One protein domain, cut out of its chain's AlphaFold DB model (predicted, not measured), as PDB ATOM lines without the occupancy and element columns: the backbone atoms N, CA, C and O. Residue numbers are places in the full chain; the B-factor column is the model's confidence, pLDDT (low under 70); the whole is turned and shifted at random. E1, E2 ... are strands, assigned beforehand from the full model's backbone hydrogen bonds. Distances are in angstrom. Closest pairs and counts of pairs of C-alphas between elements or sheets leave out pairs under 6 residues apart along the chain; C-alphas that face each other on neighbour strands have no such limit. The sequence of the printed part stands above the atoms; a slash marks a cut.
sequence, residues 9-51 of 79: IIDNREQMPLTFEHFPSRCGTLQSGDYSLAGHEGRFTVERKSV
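Overview. This is residues 9 to 51 of the 79 residues of an uncharacterized protein of Akkermansia muciniphila (UniProt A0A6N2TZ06). Here you meet little regular structure: a small sheet of three short strands among long loops, one of them residues 12 to 24, and a last stretch, residues 38 to 51, that folds back, its residues 45 to 46 pairing antiparallel with residues 35 to 36 of E3. The 43 printed residues hold no named helix and three named strands, E1, E2, E3 along the chain; the mixed sheet runs E2 E1 E3. The class is all strand, with 10 residues in named elements. The whole is compact, radius of gyration of the C-alphas 9.8 A, spanning 26 by 22 by 16 A.

Arrangement. Start at the inner strand E1, residues 9 to 11. Its neighbour E2, residues 25 to 28, is parallel at 43 degrees; N 28 and O 10, 2.8 A apart, are within hydrogen-bond range. E3, residues 35 to 37, is antiparallel to E1 at 154 degrees, with N 9 and O 36 within range at 2.8 A. Edge strands E2 and E3 are apart.

Along the chain. Find C-alpha 9 at (20.326, -72.344, 4.215), where E1 begins its 6.5 A. E2 covers 9.8 A; E3 covers 7.3 A, ending at C-alpha 37 (15.711, -74.678, 6.752).

Size, cuts and confidence. The printed part has no cut. The link E1 to E2 is long. No printed residue is under 70 in pLDDT.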
ATOM      1  N   ILE A   9      18.868 -72.246   4.156       98.25
ATOM      2  CA  ILE A   9      20.326 -72.344   4.215       98.25
ATOM      3  C   ILE A   9      20.798 -73.077   2.965       98.25
ATOM      4  O   ILE A   9      20.324 -74.176   2.699       98.25
ATOM      5  N   ILE A  10      21.716 -72.468   2.221       98.62
ATOM      6  CA  ILE A  10      22.375 -73.048   1.044       98.62
ATOM      7  C   ILE A  10      23.770 -73.507   1.477       98.62
ATOM      8  O   ILE A  10      24.507 -72.712   2.063       98.62
ATOM      9  N   ASP A  11      24.140 -74.761   1.223       98.50
ATOM     10  CA  ASP A  11      25.469 -75.259   1.577       98.50
ATOM     11  C   ASP A  11      26.563 -74.531   0.778       98.50
ATOM     12  O   ASP A  11      26.468 -74.361  -0.436       98.50
ATOM     13  N   ASN A  12      27.636 -74.125   1.457       98.00
ATOM     14  CA  ASN A  12      28.768 -73.411   0.860       98.00
ATOM     15  C   ASN A  12      29.487 -74.193  -0.261       98.00
ATOM     16  O   ASN A  12      30.270 -73.598  -0.999       98.00
ATOM     17  N   ARG A  13      29.285 -75.513  -0.365       96.81
ATOM     18  CA  ARG A  13      29.883 -76.372  -1.398       96.81
ATOM     19  C   ARG A  13      29.040 -76.459  -2.676       96.81
ATOM     20  O   ARG A  13      29.568 -76.931  -3.682       96.81
ATOM     21  N   GLU A  14      27.779 -76.021  -2.669       96.25
ATOM     22  CA  GLU A  14      26.916 -76.037  -3.858       96.25
ATOM     23  C   GLU A  14      27.428 -75.029  -4.898       96.25
ATOM     24  O   GLU A  14      27.475 -73.820  -4.666       96.25
ATOM     25  N   GLN A  15      27.811 -75.529  -6.073       93.31
ATOM     26  CA  GLN A  15      28.447 -74.717  -7.116       93.31
ATOM     27  C   GLN A  15      27.444 -73.967  -7.995       93.31
ATOM     28  O   GLN A  15      27.779 -72.922  -8.552       93.31
ATOM     29  N   MET A  16      26.225 -74.495  -8.145       94.44
ATOM     30  CA  MET A  16      25.185 -73.891  -8.979       94.44
ATOM     31  C   MET A  16      23.865 -73.820  -8.202       94.44
ATOM     32  O   MET A  16      22.905 -74.523  -8.545       94.44
ATOM     33  N   PRO A  17      23.822 -72.994  -7.140       96.19
ATOM     34  CA  PRO A  17      22.692 -72.940  -6.228       96.19
ATOM     35  C   PRO A  17      21.410 -72.478  -6.923       96.19
ATOM     36  O   PRO A  17      21.434 -71.665  -7.848       96.19
ATOM     37  N   LEU A  18      20.274 -73.008  -6.465       95.94
ATOM     38  CA  LEU A  18      18.957 -72.545  -6.892       95.94
ATOM     39  C   LEU A  18      18.690 -71.128  -6.369       95.94
ATOM     40  O   LEU A  18      19.027 -70.798  -5.231       95.94
ATOM     41  N   THR A  19      18.023 -70.315  -7.183       95.81
ATOM     42  CA  THR A  19      17.531 -68.996  -6.772       95.81
ATOM     43  C   THR A  19      16.178 -69.143  -6.081       95.81
ATOM     44  O   THR A  19      15.253 -69.724  -6.645       95.81
ATOM     45  N   PHE A  20      16.044 -68.582  -4.878       94.56
ATOM     46  CA  PHE A  20      14.783 -68.543  -4.135       94.56
ATOM     47  C   PHE A  20      14.213 -67.120  -4.142       94.56
ATOM     48  O   PHE A  20      14.678 -66.254  -3.413       94.56
ATOM     49  N   GLU A  21      13.199 -66.868  -4.972       93.81
ATOM     50  CA  GLU A  21      12.628 -65.519  -5.148       93.81
ATOM     51  C   GLU A  21      11.626 -65.127  -4.052       93.81
ATOM     52  O   GLU A  21      11.420 -63.948  -3.776       93.81
ATOM     53  N   HIS A  22      10.988 -66.116  -3.424       92.38
ATOM     54  CA  HIS A  22       9.891 -65.900  -2.473       92.38
ATOM     55  C   HIS A  22      10.266 -66.202  -1.020       92.38
ATOM     56  O   HIS A  22       9.451 -66.002  -0.122       92.38
ATOM     57  N   PHE A  23      11.487 -66.684  -0.783       93.12
ATOM     58  CA  PHE A  23      11.968 -67.049   0.545       93.12
ATOM     59  C   PHE A  23      13.338 -66.425   0.789       93.12
ATOM     60  O   PHE A  23      14.181 -66.451  -0.108       93.12
ATOM     61  N   PRO A  24      13.596 -65.899   1.997       95.00
ATOM     62  CA  PRO A  24      14.935 -65.461   2.345       95.00
ATOM     63  C   PRO A  24      15.888 -66.660   2.323       95.00
ATOM     64  O   PRO A  24      15.573 -67.731   2.843       95.00
ATOM     65  N   SER A  25      17.075 -66.465   1.760       96.69
ATOM     66  CA  SER A  25      18.115 -67.490   1.712       96.69
ATOM     67  C   SER A  25      19.480 -66.924   2.080       96.69
ATOM     68  O   SER A  25      19.772 -65.765   1.784       96.69
ATOM     69  N   ARG A  26      20.338 -67.746   2.685       97.19
ATOM     70  CA  ARG A  26      21.741 -67.407   2.963       97.19
ATOM     71  C   ARG A  26      22.643 -68.629   2.838       97.19
ATOM     72  O   ARG A  26      22.194 -69.748   3.075       97.19
ATOM     73  N   CYS A  27      23.919 -68.412   2.539       97.94
ATOM     74  CA  CYS A  27      24.905 -69.487   2.522       97.94
ATOM     75  C   CYS A  27      25.329 -69.893   3.947       97.94
ATOM     76  O   CYS A  27      25.353 -69.065   4.866       97.94
ATOM     77  N   GLY A  28      25.669 -71.166   4.135       97.50
ATOM     78  CA  GLY A  28      26.133 -71.738   5.396       97.50
ATOM     79  C   GLY A  28      26.762 -73.116   5.194       97.50
ATOM     80  O   GLY A  28      26.728 -73.671   4.105       97.50
ATOM     81  N   THR A  29      27.363 -73.680   6.237       97.69
ATOM     82  CA  THR A  29      27.877 -75.056   6.186       97.69
ATOM     83  C   THR A  29      26.821 -76.004   6.739       97.69
ATOM     84  O   THR A  29      26.424 -75.860   7.896       97.69
ATOM     85  N   LEU A  30      26.387 -76.974   5.933       98.06
ATOM     86  CA  LEU A  30      25.502 -78.055   6.352       98.06
ATOM     87  C   LEU A  30      26.312 -79.332   6.599       98.06
ATOM     88  O   LEU A  30      27.324 -79.599   5.950       98.06
ATOM     89  N   GLN A  31      25.852 -80.155   7.543       97.12
ATOM     90  CA  GLN A  31      26.456 -81.469   7.779       97.12
ATOM     91  C   GLN A  31      26.241 -82.403   6.572       97.12
ATOM     92  O   GLN A  31      27.119 -83.197   6.236       97.12
ATOM     93  N   SER A  32      25.084 -82.295   5.914       95.75
ATOM     94  CA  SER A  32      24.690 -83.070   4.734       95.75
ATOM     95  C   SER A  32      23.661 -82.305   3.902       95.75
ATOM     96  O   SER A  32      22.914 -81.499   4.455       95.75
ATOM     97  N   GLY A  33      23.571 -82.616   2.607       97.25
ATOM     98  CA  GLY A  33      22.657 -81.952   1.678       97.25
ATOM     99  C   GLY A  33      23.154 -80.587   1.203       97.25
ATOM    100  O   GLY A  33      24.100 -80.024   1.755       97.25
ATOM    101  N   ASP A  34      22.463 -80.054   0.197       98.38
ATOM    102  CA  ASP A  34      22.772 -78.772  -0.444       98.38
ATOM    103  C   ASP A  34      21.879 -77.634   0.068       98.38
ATOM    104  O   ASP A  34      22.253 -76.464  -0.004       98.38
ATOM    105  N   TYR A  35      20.706 -77.961   0.622       98.44
ATOM    106  CA  TYR A  35      19.789 -76.989   1.218       98.44
ATOM    107  C   TYR A  35      19.179 -77.491   2.522       98.44
ATOM    108  O   TYR A  35      18.951 -78.686   2.707       98.44
ATOM    109  N   SER A  36      18.821 -76.567   3.409       98.12
ATOM    110  CA  SER A  36      18.021 -76.848   4.601       98.12
ATOM    111  C   SER A  36      17.199 -75.626   5.026       98.12
ATOM    112  O   SER A  36      17.285 -74.563   4.414       98.12
ATOM    113  N   LEU A  37      16.395 -75.774   6.076       96.62
ATOM    114  CA  LEU A  37      15.711 -74.678   6.752       96.62
ATOM    115  C   LEU A  37      16.486 -74.311   8.019       96.62
ATOM    116  O   LEU A  37      16.896 -75.193   8.775       96.62
ATOM    117  N   ALA A  38      16.646 -73.012   8.267       95.88
ATOM    118  CA  ALA A  38      17.326 -72.511   9.455       95.88
ATOM    119  C   ALA A  38      16.698 -73.086  10.740       95.88
ATOM    120  O   ALA A  38      15.487 -72.983  10.943       95.88
ATOM    121  N   GLY A  39      17.520 -73.686  11.604       94.94
ATOM    122  CA  GLY A  39      17.082 -74.355  12.838       94.94
ATOM    123  C   GLY A  39      16.635 -75.815  12.665       94.94
ATOM    124  O   GLY A  39      16.279 -76.466  13.651       94.94
ATOM    125  N   HIS A  40      16.657 -76.348  11.441       95.44
ATOM    126  CA  HIS A  40      16.276 -77.725  11.112       95.44
ATOM    127  C   HIS A  40      17.361 -78.489  10.332       95.44
ATOM    128  O   HIS A  40      17.087 -79.572   9.810       95.44
ATOM    129  N   GLU A  41      18.601 -77.995  10.318       96.38
ATOM    130  CA  GLU A  41      19.737 -78.509   9.534       96.38
ATOM    131  C   GLU A  41      20.063 -79.979   9.818       96.38
ATOM    132  O   GLU A  41      20.454 -80.716   8.921       96.38
ATOM    133  N   GLY A  42      19.853 -80.434  11.055       95.19
ATOM    134  CA  GLY A  42      20.064 -81.833  11.444       95.19
ATOM    135  C   GLY A  42      18.854 -82.753  11.245       95.19
ATOM    136  O   GLY A  42      18.934 -83.932  11.575       95.19
ATOM    137  N   ARG A  43      17.710 -82.229  10.787       96.06
ATOM    138  CA  ARG A  43      16.447 -82.984  10.673       96.06
ATOM    139  C   ARG A  43      15.889 -83.020   9.258       96.06
ATOM    140  O   ARG A  43      15.178 -83.962   8.923       96.06
ATOM    141  N   PHE A  44      16.163 -81.994   8.461       95.50
ATOM    142  CA  PHE A  44      15.632 -81.865   7.116       95.50
ATOM    143  C   PHE A  44      16.670 -81.229   6.204       95.50
ATOM    144  O   PHE A  44      17.099 -80.102   6.438       95.50
ATOM    145  N   THR A  45      17.043 -81.933   5.146       97.75
ATOM    146  CA  THR A  45      17.987 -81.442   4.144       97.75
ATOM    147  C   THR A  45      17.521 -81.876   2.764       97.75
ATOM    148  O   THR A  45      16.981 -82.973   2.606       97.75
ATOM    149  N   VAL A  46      17.745 -81.032   1.766       97.62
ATOM    150  CA  VAL A  46      17.472 -81.316   0.357       97.62
ATOM    151  C   VAL A  46      18.801 -81.408  -0.374       97.62
ATOM    152  O   VAL A  46      19.677 -80.571  -0.191       97.62
ATOM    153  N   GLU A  47      18.929 -82.424  -1.213       97.19
ATOM    154  CA  GLU A  47      20.092 -82.660  -2.060       97.19
ATOM    155  C   GLU A  47      19.742 -82.284  -3.504       97.19
ATOM    156  O   GLU A  47      18.750 -82.763  -4.065       97.19
ATOM    157  N   ARG A  48      20.577 -81.459  -4.127       95.69
ATOM    158  CA  ARG A  48      20.529 -81.168  -5.549       95.69
ATOM    159  C   ARG A  48      21.204 -82.288  -6.322       95.69
ATOM    160  O   ARG A  48      22.248 -82.829  -5.964       95.69
ATOM    161  N   LYS A  49      20.597 -82.673  -7.437       93.00
ATOM    162  CA  LYS A  49      21.196 -83.662  -8.328       93.00
ATOM    163  C   LYS A  49      20.794 -83.362  -9.755       93.00
ATOM    164  O   LYS A  49      19.619 -83.116 -10.025       93.00
ATOM    165  N   SER A  50      21.766 -83.349 -10.662       91.06
ATOM    166  CA  SER A  50      21.448 -83.240 -12.082       91.06
ATOM    167  C   SER A  50      20.719 -84.507 -12.540       91.06
ATOM    168  O   SER A  50      20.844 -85.570 -11.931       91.06
ATOM    169  N   VAL A  51      19.965 -84.414 -13.636       92.62
ATOM    170  CA  VAL A  51      19.286 -85.584 -14.215       92.62
ATOM    171  C   VAL A  51      20.297 -86.673 -14.587       92.62
ATOM    172  O   VAL A  51      20.049 -87.848 -14.327       92.62
TER     173      VAL A  51